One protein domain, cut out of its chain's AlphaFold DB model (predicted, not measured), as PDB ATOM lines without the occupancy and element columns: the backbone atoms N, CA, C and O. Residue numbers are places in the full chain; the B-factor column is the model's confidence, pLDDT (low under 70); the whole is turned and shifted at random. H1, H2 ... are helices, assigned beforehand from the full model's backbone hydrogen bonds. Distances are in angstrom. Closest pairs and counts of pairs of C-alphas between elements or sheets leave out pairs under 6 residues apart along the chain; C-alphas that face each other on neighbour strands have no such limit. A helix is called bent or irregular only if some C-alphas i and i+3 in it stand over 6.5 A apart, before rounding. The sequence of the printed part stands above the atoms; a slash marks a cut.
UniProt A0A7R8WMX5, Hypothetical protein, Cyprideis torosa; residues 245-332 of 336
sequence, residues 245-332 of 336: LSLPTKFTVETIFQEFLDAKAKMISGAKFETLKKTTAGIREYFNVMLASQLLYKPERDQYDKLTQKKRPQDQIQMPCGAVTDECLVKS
ATOM      1  N   LEU A 245     -29.810  41.860  -1.539       86.00
ATOM      2  CA  LEU A 245     -28.630  41.073  -1.169       86.00
ATOM      3  C   LEU A 245     -28.348  41.171   0.338       86.00
ATOM      4  O   LEU A 245     -28.185  42.261   0.890       86.00
ATOM      5  N   SER A 246     -28.221  40.033   1.022       81.81
ATOM      6  CA  SER A 246     -27.845  40.003   2.439       81.81
ATOM      7  C   SER A 246     -26.374  40.396   2.620       81.81
ATOM      8  O   SER A 246     -25.482  39.643   2.225       81.81
ATOM      9  N   LEU A 247     -26.113  41.551   3.241       84.44
ATOM     10  CA  LEU A 247     -24.756  42.020   3.538       84.44
ATOM     11  C   LEU A 247     -24.331  41.635   4.973       84.44
ATOM     12  O   LEU A 247     -25.132  41.807   5.896       84.44
ATOM     13  N   PRO A 248     -23.085  41.166   5.195       80.44
ATOM     14  CA  PRO A 248     -21.991  41.040   4.223       80.44
ATOM     15  C   PRO A 248     -22.149  39.848   3.259       80.44
ATOM     16  O   PRO A 248     -22.560  38.760   3.659       80.44
ATOM     17  N   THR A 249     -21.777  40.045   1.991       78.75
ATOM     18  CA  THR A 249     -21.736  38.982   0.977       78.75
ATOM     19  C   THR A 249     -20.549  38.036   1.189       78.75
ATOM     20  O   THR A 249     -19.517  38.416   1.737       78.75
ATOM     21  N   LYS A 250     -20.683  36.786   0.720       78.31
ATOM     22  CA  LYS A 250     -19.602  35.777   0.760       78.31
ATOM     23  C   LYS A 250     -18.502  36.032  -0.275       78.31
ATOM     24  O   LYS A 250     -17.343  35.742  -0.013       78.31
ATOM     25  N   PHE A 251     -18.891  36.551  -1.436       84.62
ATOM     26  CA  PHE A 251     -17.994  36.986  -2.503       84.62
ATOM     27  C   PHE A 251     -17.961  38.511  -2.542       84.62
ATOM     28  O   PHE A 251     -18.889  39.174  -2.067       84.62
ATOM     29  N   THR A 252     -16.881  39.068  -3.080       89.44
ATOM     30  CA  THR A 252     -16.644  40.513  -3.082       89.44
ATOM     31  C   THR A 252     -15.926  40.948  -4.358       89.44
ATOM     32  O   THR A 252     -15.184  40.161  -4.935       89.44
ATOM     33  N   VAL A 253     -16.077  42.202  -4.787       88.88
ATOM     34  CA  VAL A 253     -15.367  42.746  -5.956       88.88
ATOM     35  C   VAL A 253     -13.838  42.685  -5.762       88.88
ATOM     36  O   VAL A 253     -13.112  42.490  -6.734       88.88
ATOM     37  N   GLU A 254     -13.335  42.716  -4.519       89.25
ATOM     38  CA  GLU A 254     -11.921  42.434  -4.210       89.25
ATOM     39  C   GLU A 254     -11.524  40.988  -4.554       89.25
ATOM     40  O   GLU A 254     -10.542  40.782  -5.266       89.25
ATOM     41  N   THR A 255     -12.293  39.988  -4.102       91.69
ATOM     42  CA  THR A 255     -12.011  38.572  -4.404       91.69
ATOM     43  C   THR A 255     -12.200  38.271  -5.888       91.69
ATOM     44  O   THR A 255     -11.342  37.631  -6.478       91.69
ATOM     45  N   ILE A 256     -13.238  38.820  -6.526       92.81
ATOM     46  CA  ILE A 256     -13.512  38.675  -7.965       92.81
ATOM     47  C   ILE A 256     -12.353  39.232  -8.805       92.81
ATOM     48  O   ILE A 256     -11.843  38.553  -9.699       92.81
ATOM     49  N   PHE A 257     -11.876  40.447  -8.509       93.25
ATOM     50  CA  PHE A 257     -10.728  41.016  -9.217       93.25
ATOM     51  C   PHE A 257      -9.420  40.277  -8.923       93.25
ATOM     52  O   PHE A 257      -8.591  40.153  -9.827       93.25
ATOM     53  N   GLN A 258      -9.231  39.757  -7.708       91.69
ATOM     54  CA  GLN A 258      -8.055  38.960  -7.364       91.69
ATOM     55  C   GLN A 258      -8.061  37.607  -8.094       91.69
ATOM     56  O   GLN A 258      -7.088  37.283  -8.770       91.69
ATOM     57  N   GLU A 259      -9.174  36.871  -8.073       94.12
ATOM     58  CA  GLU A 259      -9.366  35.614  -8.810       94.12
ATOM     59  C   GLU A 259      -9.185  35.808 -10.323       94.12
ATOM     60  O   GLU A 259      -8.519  35.005 -10.983       94.12
ATOM     61  N   PHE A 260      -9.699  36.912 -10.880       93.06
ATOM     62  CA  PHE A 260      -9.463  37.284 -12.275       93.06
ATOM     63  C   PHE A 260      -7.974  37.530 -12.564       93.06
ATOM     64  O   PHE A 260      -7.454  37.019 -13.560       93.06
ATOM     65  N   LEU A 261      -7.263  38.273 -11.710       92.75
ATOM     66  CA  LEU A 261      -5.825  38.503 -11.876       92.75
ATOM     67  C   LEU A 261      -5.024  37.200 -11.742       92.75
ATOM     68  O   LEU A 261      -4.156  36.953 -12.577       92.75
ATOM     69  N   ASP A 262      -5.352  36.323 -10.796       92.25
ATOM     70  CA  ASP A 262      -4.665  35.042 -10.585       92.25
ATOM     71  C   ASP A 262      -4.943  34.027 -11.708       92.25
ATOM     72  O   ASP A 262      -4.068  33.239 -12.087       92.25
ATOM     73  N   ALA A 263      -6.134  34.070 -12.309       92.69
ATOM     74  CA  ALA A 263      -6.447  33.336 -13.531       92.69
ATOM     75  C   ALA A 263      -5.668  33.882 -14.742       92.69
ATOM     76  O   ALA A 263      -5.168  33.106 -15.560       92.69
ATOM     77  N   LYS A 264      -5.518  35.209 -14.861       90.50
ATOM     78  CA  LYS A 264      -4.788  35.843 -15.973       90.50
ATOM     79  C   LYS A 264      -3.269  35.774 -15.825       90.50
ATOM     80  O   LYS A 264      -2.602  35.661 -16.850       90.50
ATOM     81  N   ALA A 265      -2.717  35.736 -14.613       88.38
ATOM     82  CA  ALA A 265      -1.282  35.558 -14.359       88.38
ATOM     83  C   ALA A 265      -0.744  34.238 -14.944       88.38
ATOM     84  O   ALA A 265       0.380  34.176 -15.436       88.38
ATOM     85  N   LYS A 266      -1.585  33.195 -14.972       86.62
ATOM     86  CA  LYS A 266      -1.289  31.882 -15.576       86.62
ATOM     87  C   LYS A 266      -1.285  31.898 -17.115       86.62
ATOM     88  O   LYS A 266      -0.843  30.931 -17.726       86.62
ATOM     89  N   MET A 267      -1.783  32.967 -17.746       85.69
ATOM     90  CA  MET A 267      -1.931  33.099 -19.207       85.69
ATOM     91  C   MET A 267      -1.164  34.285 -19.817       85.69
ATOM     92  O   MET A 267      -0.879  34.283 -21.013       85.69
ATOM     93  N   ILE A 268      -0.876  35.327 -19.034       83.94
ATOM     94  CA  ILE A 268      -0.329  36.606 -19.496       83.94
ATOM     95  C   ILE A 268       0.808  37.013 -18.559       83.94
ATOM     96  O   ILE A 268       0.614  37.125 -17.354       83.94
ATOM     97  N   SER A 269       1.983  37.280 -19.131       84.25
ATOM     98  CA  SER A 269       3.210  37.614 -18.398       84.25
ATOM     99  C   SER A 269       3.789  38.974 -18.819       84.25
ATOM    100  O   SER A 269       3.442  39.531 -19.868       84.25
ATOM    101  N   GLY A 270       4.681  39.514 -17.986       85.81
ATOM    102  CA  GLY A 270       5.423  40.750 -18.229       85.81
ATOM    103  C   GLY A 270       4.540  42.001 -18.313       85.81
ATOM    104  O   GLY A 270       3.505  42.106 -17.655       85.81
ATOM    105  N   ALA A 271       4.947  42.960 -19.149       87.75
ATOM    106  CA  ALA A 271       4.326  44.286 -19.235       87.75
ATOM    107  C   ALA A 271       2.801  44.261 -19.474       87.75
ATOM    108  O   ALA A 271       2.092  45.113 -18.947       87.75
ATOM    109  N   LYS A 272       2.278  43.263 -20.202       88.19
ATOM    110  CA  LYS A 272       0.829  43.113 -20.435       88.19
ATOM    111  C   LYS A 272       0.052  42.820 -19.147       88.19
ATOM    112  O   LYS A 272      -1.055  43.326 -18.988       88.19
ATOM    113  N   PHE A 273       0.625  42.031 -18.236       92.19
ATOM    114  CA  PHE A 273       0.012  41.737 -16.941       92.19
ATOM    115  C   PHE A 273       0.045  42.960 -16.018       92.19
ATOM    116  O   PHE A 273      -0.947  43.274 -15.371       92.19
ATOM    117  N   GLU A 274       1.147  43.712 -16.021       92.31
ATOM    118  CA  GLU A 274       1.269  44.942 -15.232       92.31
ATOM    119  C   GLU A 274       0.334  46.062 -15.736       92.31
ATOM    120  O   GLU A 274      -0.240  46.798 -14.933       92.31
ATOM    121  N   THR A 275       0.099  46.166 -17.051       92.81
ATOM    122  CA  THR A 275      -0.974  47.015 -17.598       92.81
ATOM    123  C   THR A 275      -2.352  46.523 -17.153       92.81
ATOM    124  O   THR A 275      -3.138  47.330 -16.669       92.81
ATOM    125  N   LEU A 276      -2.635  45.217 -17.252       93.31
ATOM    126  CA  LEU A 276      -3.919  44.643 -16.832       93.31
ATOM    127  C   LEU A 276      -4.213  44.926 -15.351       93.31
ATOM    128  O   LEU A 276      -5.296  45.398 -15.026       93.31
ATOM    129  N   LYS A 277      -3.227  44.727 -14.471       93.69
ATOM    130  CA  LYS A 277      -3.307  45.022 -13.034       93.69
ATOM    131  C   LYS A 277      -3.658  46.489 -12.760       93.69
ATOM    132  O   LYS A 277      -4.490  46.769 -11.899       93.69
ATOM    133  N   LYS A 278      -3.079  47.424 -13.523       94.50
ATOM    134  CA  LYS A 278      -3.407  48.861 -13.457       94.50
ATOM    135  C   LYS A 278      -4.819  49.160 -13.962       94.50
ATOM    136  O   LYS A 278      -5.522  49.943 -13.334       94.50
ATOM    137  N   THR A 279      -5.264  48.505 -15.036       94.75
ATOM    138  CA  THR A 279      -6.650  48.606 -15.519       94.75
ATOM    139  C   THR A 279      -7.644  48.090 -14.476       94.75
ATOM    140  O   THR A 279      -8.581  48.807 -14.141       94.75
ATOM    141  N   THR A 280      -7.417  46.910 -13.892       94.31
ATOM    142  CA  THR A 280      -8.263  46.346 -12.826       94.31
ATOM    143  C   THR A 280      -8.315  47.256 -11.596       94.31
ATOM    144  O   THR A 280      -9.397  47.503 -11.069       94.31
ATOM    145  N   ALA A 281      -7.185  47.836 -11.174       93.12
ATOM    146  CA  ALA A 281      -7.159  48.818 -10.089       93.12
ATOM    147  C   ALA A 281      -7.971  50.091 -10.414       93.12
ATOM    148  O   ALA A 281      -8.654  50.611  -9.536       93.12
ATOM    149  N   GLY A 282      -7.944  50.560 -11.667       94.81
ATOM    150  CA  GLY A 282      -8.761  51.687 -12.129       94.81
ATOM    151  C   GLY A 282     -10.264  51.385 -12.151       94.81
ATOM    152  O   GLY A 282     -11.053  52.216 -11.714       94.81
ATOM    153  N   ILE A 283     -10.663  50.184 -12.588       94.31
ATOM    154  CA  ILE A 283     -12.070  49.740 -12.553       94.31
ATOM    155  C   ILE A 283     -12.555  49.628 -11.099       94.31
ATOM    156  O   ILE A 283     -13.661  50.063 -10.793       94.31
ATOM    157  N   ARG A 284     -11.716  49.119 -10.187       92.75
ATOM    158  CA  ARG A 284     -12.008  49.060  -8.745       92.75
ATOM    159  C   ARG A 284     -12.260  50.441  -8.135       92.75
ATOM    160  O   ARG A 284     -13.195  50.598  -7.356       92.75
ATOM    161  N   GLU A 285     -11.457  51.434  -8.501       92.19
ATOM    162  CA  GLU A 285     -11.644  52.802  -8.010       92.19
ATOM    163  C   GLU A 285     -12.902  53.451  -8.603       92.19
ATOM    164  O   GLU A 285     -13.713  54.020  -7.873       92.19
ATOM    165  N   TYR A 286     -13.131  53.284  -9.910       92.31
ATOM    166  CA  TYR A 286     -14.357  53.729 -10.575       92.31
ATOM    167  C   TYR A 286     -15.613  53.129  -9.923       92.31
ATOM    168  O   TYR A 286     -16.563  53.855  -9.638       92.31
ATOM    169  N   PHE A 287     -15.587  51.830  -9.613       92.44
ATOM    170  CA  PHE A 287     -16.656  51.132  -8.904       92.44
ATOM    171  C   PHE A 287     -16.944  51.763  -7.536       92.44
ATOM    172  O   PHE A 287     -18.092  52.101  -7.247       92.44
ATOM    173  N   ASN A 288     -15.910  51.988  -6.716       88.62
ATOM    174  CA  ASN A 288     -16.053  52.595  -5.389       88.62
ATOM    175  C   ASN A 288     -16.704  53.990  -5.441       88.62
ATOM    176  O   ASN A 288     -17.520  54.316  -4.579       88.62
ATOM    177  N   VAL A 289     -16.370  54.802  -6.452       89.75
ATOM    178  CA  VAL A 289     -16.925  56.155  -6.630       89.75
ATOM    179  C   VAL A 289     -18.344  56.128  -7.218       89.75
ATOM    180  O   VAL A 289     -19.186  56.929  -6.810       89.75
ATOM    181  N   MET A 290     -18.637  55.217  -8.154       90.00
ATOM    182  CA  MET A 290     -19.923  55.178  -8.873       90.00
ATOM    183  C   MET A 290     -21.003  54.310  -8.220       90.00
ATOM    184  O   MET A 290     -22.165  54.384  -8.622       90.00
ATOM    185  N   LEU A 291     -20.662  53.522  -7.195       88.06
ATOM    186  CA  LEU A 291     -21.605  52.655  -6.483       88.06
ATOM    187  C   LEU A 291     -22.834  53.426  -5.972       88.06
ATOM    188  O   LEU A 291     -23.966  53.089  -6.310       88.06
ATOM    189  N   ALA A 292     -22.613  54.496  -5.203       84.06
ATOM    190  CA  ALA A 292     -23.685  55.280  -4.586       84.06
ATOM    191  C   ALA A 292     -24.521  56.093  -5.595       84.06
ATOM    192  O   ALA A 292     -25.683  56.410  -5.333       84.06
ATOM    193  N   SER A 293     -23.941  56.461  -6.739       85.75
ATOM    194  CA  SER A 293     -24.592  57.302  -7.746       85.75
ATOM    195  C   SER A 293     -25.341  56.470  -8.785       85.75
ATOM    196  O   SER A 293     -26.553  56.644  -8.902       85.75
ATOM    197  N   GLN A 294     -24.660  55.552  -9.476       86.62
ATOM    198  CA  GLN A 294     -25.172  54.879 -10.677       86.62
ATOM    199  C   GLN A 294     -25.491  53.388 -10.487       86.62
ATOM    200  O   GLN A 294     -26.478  52.911 -11.036       86.62
ATOM    201  N   LEU A 295     -24.689  52.633  -9.723       90.38
ATOM    202  CA  LEU A 295     -24.766  51.159  -9.759       90.38
ATOM    203  C   LEU A 295     -25.863  50.547  -8.863       90.38
ATOM    204  O   LEU A 295     -26.214  49.384  -9.052       90.38
ATOM    205  N   LEU A 296     -26.398  51.306  -7.898       90.88
ATOM    206  CA  LEU A 296     -27.454  50.854  -6.978       90.88
ATOM    207  C   LEU A 296     -28.863  51.216  -7.472       90.88
ATOM    208  O   LEU A 296     -29.194  52.397  -7.669       90.88
ATOM    209  N   TYR A 297     -29.739  50.211  -7.554       90.75
ATOM    210  CA  TYR A 297     -31.170  50.405  -7.774       90.75
ATOM    211  C   TYR A 297     -31.833  51.123  -6.590       90.75
ATOM    212  O   TYR A 297     -31.318  51.171  -5.473       90.75
ATOM    213  N   LYS A 298     -33.021  51.693  -6.829       88.69
ATOM    214  CA  LYS A 298     -33.759  52.487  -5.829       88.69
ATOM    215  C   LYS A 298     -33.954  51.765  -4.477       88.69
ATOM    216  O   LYS A 298     -33.690  52.417  -3.471       88.69
ATOM    217  N   PRO A 299     -34.327  50.466  -4.411       89.44
ATOM    218  CA  PRO A 299     -34.509  49.766  -3.134       89.44
ATOM    219  C   PRO A 299     -33.205  49.522  -2.354       89.44
ATOM    220  O   PRO A 299     -33.234  49.389  -1.134       89.44
ATOM    221  N   GLU A 300     -32.055  49.471  -3.033       90.12
ATOM    222  CA  GLU A 300     -30.758  49.159  -2.412       90.12
ATOM    223  C   GLU A 300     -30.152  50.360  -1.665       90.12
ATOM    224  O   GLU A 300     -29.315  50.197  -0.772       90.12
ATOM    225  N   ARG A 301     -30.580  51.585  -1.995       89.25
ATOM    226  CA  ARG A 301     -30.041  52.835  -1.423       89.25
ATOM    227  C   ARG A 301     -30.298  52.936   0.078       89.25
ATOM    228  O   ARG A 301     -29.374  53.186   0.845       89.25
ATOM    229  N   ASP A 302     -31.503  52.569   0.503       88.06
ATOM    230  CA  ASP A 302     -31.893  52.434   1.909       88.06
ATOM    231  C   ASP A 302     -31.005  51.464   2.704       88.06
ATOM    232  O   ASP A 302     -30.927  51.564   3.930       88.06
ATOM    233  N   GLN A 303     -30.388  50.478   2.050       88.56
ATOM    234  CA  GLN A 303     -29.475  49.523   2.675       88.56
ATOM    235  C   GLN A 303     -28.036  50.055   2.685       88.56
ATOM    236  O   GLN A 303     -27.340  49.914   3.691       88.56
ATOM    237  N   TYR A 304     -27.613  50.715   1.605       88.69
ATOM    238  CA  TYR A 304     -26.321  51.391   1.513       88.69
ATOM    239  C   TYR A 304     -26.173  52.501   2.566       88.69
ATOM    240  O   TYR A 304     -25.183  52.522   3.301       88.69
ATOM    241  N   ASP A 305     -27.182  53.359   2.730       88.25
ATOM    242  CA  ASP A 305     -27.134  54.479   3.678       88.25
ATOM    243  C   ASP A 305     -27.051  54.009   5.139       88.25
ATOM    244  O   ASP A 305     -26.295  54.564   5.939       88.25
ATOM    245  N   LYS A 306     -27.729  52.908   5.487       86.81
ATOM    246  CA  LYS A 306     -27.605  52.271   6.813       86.81
ATOM    247  C   LYS A 306     -26.184  51.751   7.080       86.81
ATOM    248  O   LYS A 306     -25.753  51.710   8.232       86.81
ATOM    249  N   LEU A 307     -25.439  51.370   6.039       84.94
ATOM    250  CA  LEU A 307     -24.059  50.887   6.149       84.94
ATOM    251  C   LEU A 307     -23.020  52.016   6.148       84.94
ATOM    252  O   LEU A 307     -21.999  51.881   6.825       84.94
ATOM    253  N   THR A 308     -23.267  53.132   5.454       81.56
ATOM    254  CA  THR A 308     -22.380  54.308   5.493       81.56
ATOM    255  C   THR A 308     -22.539  55.103   6.791       81.56
ATOM    256  O   THR A 308     -21.535  55.503   7.384       81.56
ATOM    257  N   GLN A 309     -23.767  55.257   7.303       73.75
ATOM    258  CA  GLN A 309     -24.032  55.894   8.601       73.75
ATOM    259  C   GLN A 309     -23.378  55.134   9.767       73.75
ATOM    260  O   GLN A 309     -22.854  55.751  10.690       73.75
ATOM    261  N   LYS A 310     -23.311  53.798   9.694       65.62
ATOM    262  CA  LYS A 310     -22.666  52.936  10.704       65.62
ATOM    263  C   LYS A 310     -21.120  53.008  10.706       65.62
ATOM    264  O   LYS A 310     -20.490  52.306  11.493       65.62
ATOM    265  N   LYS A 311     -20.490  53.813   9.835       62.06
ATOM    266  CA  LYS A 311     -19.033  53.798   9.566       62.06
ATOM    267  C   LYS A 311     -18.287  55.130   9.789       62.06
ATOM    268  O   LYS A 311     -17.258  55.368   9.162       62.06
ATOM    269  N   ARG A 312     -18.749  56.002  10.690       39.62
ATOM    270  CA  ARG A 312     -17.989  57.181  11.174       39.62
ATOM    271  C   ARG A 312     -18.259  57.430  12.670       39.62
ATOM    272  O   ARG A 312     -19.305  56.986  13.138       39.62
ATOM    273  N   PRO A 313     -17.377  58.137  13.414       43.94
ATOM    274  CA  PRO A 313     -16.291  59.015  12.950       43.94
ATOM    275  C   PRO A 313     -14.856  58.491  13.179       43.94
ATOM    276  O   PRO A 313     -14.643  57.562  13.941       43.94
ATOM    277  N   GLN A 314     -13.892  59.163  12.529       37.12
ATOM    278  CA  GLN A 314     -12.436  59.108  12.760       37.12
ATOM    279  C   GLN A 314     -11.789  57.709  12.888       37.12
ATOM    280  O   GLN A 314     -11.398  57.306  13.975       37.12
ATOM    281  N   ASP A 315     -11.522  57.053  11.753       34.78
ATOM    282  CA  ASP A 315     -10.144  57.073  11.227       34.78
ATOM    283  C   ASP A 315     -10.082  56.756   9.713       34.78
ATOM    284  O   ASP A 315     -11.010  56.159   9.179       34.78
ATOM    285  N   GLN A 316      -9.002  57.210   9.064       35.81
ATOM    286  CA  GLN A 316      -8.469  56.968   7.699       35.81
ATOM    287  C   GLN A 316      -9.386  56.685   6.477       35.81
ATOM    288  O   GLN A 316     -10.384  55.970   6.493       35.81
ATOM    289  N   ILE A 317      -8.938  57.179   5.313       47.47
ATOM    290  CA  ILE A 317      -9.519  56.886   3.992       47.47
ATOM    291  C   ILE A 317      -9.085  55.476   3.552       47.47
ATOM    292  O   ILE A 317      -8.155  55.325   2.766       47.47
ATOM    293  N   GLN A 318      -9.747  54.438   4.067       44.84
ATOM    294  CA  GLN A 318      -9.559  53.059   3.604       44.84
ATOM    295  C   GLN A 318     -10.855  52.242   3.739       44.84
ATOM    296  O   GLN A 318     -11.089  51.550   4.728       44.84
ATOM    297  N   MET A 319     -11.699  52.281   2.706       49.25
ATOM    298  CA  MET A 319     -12.773  51.299   2.518       49.25
ATOM    299  C   MET A 319     -12.247  50.182   1.600       49.25
ATOM    300  O   MET A 319     -12.156  50.406   0.394       49.25
ATOM    301  N   PRO A 320     -11.856  49.002   2.130       50.50
ATOM    302  CA  PRO A 320     -11.455  47.874   1.289       50.50
ATOM    303  C   PRO A 320     -12.618  47.405   0.406       50.50
ATOM    304  O   PRO A 320     -13.790  47.590   0.737       50.50
ATOM    305  N   CYS A 321     -12.288  46.760  -0.709       44.12
ATOM    306  CA  CYS A 321     -13.224  46.401  -1.776       44.12
ATOM    307  C   CYS A 321     -14.042  45.118  -1.451       44.12
ATOM    308  O   CYS A 321     -14.833  44.610  -2.251       44.12
ATOM    309  N   GLY A 322     -13.885  44.605  -0.230       51.09
ATOM    310  CA  GLY A 322     -14.510  43.399   0.307       51.09
ATOM    311  C   GLY A 322     -15.986  43.520   0.728       51.09
ATOM    312  O   GLY A 322     -16.295  43.116   1.848       51.09
ATOM    313  N   ALA A 323     -16.892  44.098  -0.082       53.62
ATOM    314  CA  ALA A 323     -18.286  44.332   0.365       53.62
ATOM    315  C   ALA A 323     -19.432  44.320  -0.681       53.62
ATOM    316  O   ALA A 323     -20.577  44.521  -0.283       53.62
ATOM    317  N   VAL A 324     -19.180  44.118  -1.980       48.09
ATOM    318  CA  VAL A 324     -20.224  44.080  -3.042       48.09
ATOM    319  C   VAL A 324     -19.878  42.984  -4.058       48.09
ATOM    320  O   VAL A 324     -18.703  42.653  -4.158       48.09
ATOM    321  N   THR A 325     -20.839  42.409  -4.788       56.38
ATOM    322  CA  THR A 325     -20.657  41.267  -5.717       56.38
ATOM    323  C   THR A 325     -20.651  41.632  -7.212       56.38
ATOM    324  O   THR A 325     -20.907  42.773  -7.597       56.38
ATOM    325  N   ASP A 326     -20.343  40.626  -8.044       44.16
ATOM    326  CA  ASP A 326     -20.220  40.647  -9.516       44.16
ATOM    327  C   ASP A 326     -21.376  41.366 -10.240       44.16
ATOM    328  O   ASP A 326     -21.158  42.092 -11.205       44.16
ATOM    329  N   GLU A 327     -22.607  41.233  -9.737       49.94
ATOM    330  CA  GLU A 327     -23.826  41.807 -10.333       49.94
ATOM    331  C   GLU A 327     -23.740  43.330 -10.524       49.94
ATOM    332  O   GLU A 327     -24.227  43.862 -11.522       49.94
ATOM    333  N   CYS A 328     -23.050  44.045  -9.629       50.38
ATOM    334  CA  CYS A 328     -22.854  45.489  -9.757       50.38
ATOM    335  C   CYS A 328     -21.779  45.876 -10.789       50.38
ATOM    336  O   CYS A 328     -21.740  47.029 -11.210       50.38
ATOM    337  N   LEU A 329     -20.915  44.949 -11.219       49.91
ATOM    338  CA  LEU A 329     -19.903  45.205 -12.250       49.91
ATOM    339  C   LEU A 329     -20.540  45.282 -13.649       49.91
ATOM    340  O   LEU A 329     -20.146  46.112 -14.467       49.91
ATOM    341  N   VAL A 330     -21.563  44.457 -13.901       54.47
ATOM    342  CA  VAL A 330     -22.245  44.343 -15.204       54.47
ATOM    343  C   VAL A 330     -23.203  45.518 -15.480       54.47
ATOM    344  O   VAL A 330     -23.480  45.832 -16.635       54.47
ATOM    345  N   LYS A 331     -23.676  46.220 -14.438       52.66
ATOM    346  CA  LYS A 331     -24.641  47.339 -14.543       52.66
ATOM    347  C   LYS A 331     -24.104  48.589 -15.267       52.66
ATOM    348  O   LYS A 331     -24.888  49.476 -15.585       52.66
ATOM    349  N   SER A 332     -22.807  48.653 -15.579       49.06
ATOM    350  CA  SER A 332     -22.152  49.835 -16.176       49.06
ATOM    351  C   SER A 332     -22.450  50.082 -17.670       49.06
ATOM    352  O   SER A 332     -22.002  51.094 -18.199       49.06
TER     353      SER A 332
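What this domain is: This is residues 245 to 332 of the 336 residues of the protein "Hypothetical protein" of Cyprideis torosa (UniProt A0A7R8WMX5). A long helical hairpin, with H1 side by side with the first part of the longest helix, H2, has its other end extended by the kinked last part of H2, where H3 follows at about a right angle and short H4 crosses H2. From H3 a long loop swings out and returns to H4, and its residues 312 to 318 stick out. The printed part has 88 residues with four named helices, in the order H1, H2, H3, H4, and no named strand; the class is all helix. It is only just loose, close to compact, with a radius of gyration of the C-alphas of 14.8 A, and it spans 43 by 29 by 23 A.

Where its parts are: H2, residues 271 to 295, measures 31.4 A from first to last C-alpha and runs from C-alpha 271 at (4.326, 44.286, -19.235) to C-alpha 295 at (-24.766, 51.159, -9.759). It has a kink of 55 degrees near residue 289 and is irregular: C-alphas 289 and 292 are 7.1 A apart. Before it, H1, residues 253 to 265, measures 17.9 A and begins with C-alpha 253 at (-15.367, 42.746, -5.956). After H2 comes H3, residues 298 to 309, 17.7 A. It is neither bent nor irregular, but only just: C-alphas 299 and 302 are 6.3 A apart. H4, residues 327 to 332, measures 10.1 A and ends with C-alpha 332 at (-22.152, 49.835, -16.176); it too is only just neither bent nor irregular, with C-alphas 329 and 332 6.5 A apart.

How they stand to each other: H2 touches H1 with residues 273 to 284 alone; the closest C-alphas are those of Ala 265 and Phe 273, 6.8 A apart. The two form a helical hairpin, at a shallow tilt of 18 degrees, opposite ways. H2 touches H4 with residues 287 to 295 alone, the closest C-alphas being those of Leu 295 and Cys 328 at 6.0 A, and their lines are about perpendicular at 89 degrees. H2 and H3 are close but not clearly touching, about perpendicular at 79 degrees; the closest C-alphas, of Ala 292 and Arg 301, are 7.5 A apart. H3 is apart from H1 and H4, and H1 is only just apart from H4, at 8.1 A. Every O i to N i+4 pair is within hydrogen-bond range in H1, against 18 of 21 in H2, 5 of 8 in H3 and 0 of 2 in H4, where 0 of 3 O i to N i+3 pairs are within range.

The domain as a whole: The C-alphas farthest apart, of Gly 270 and Asp 302, are 44.0 A apart. The printed part has no cut. The links H1 to H2 and H2 to H3 are tight, and H3 to H4, with 17 residues between, is long. Residues 312 to 318 of this link stand free. The mean pLDDT of the printed part is 78.4; residues 310 to 332 are under 70.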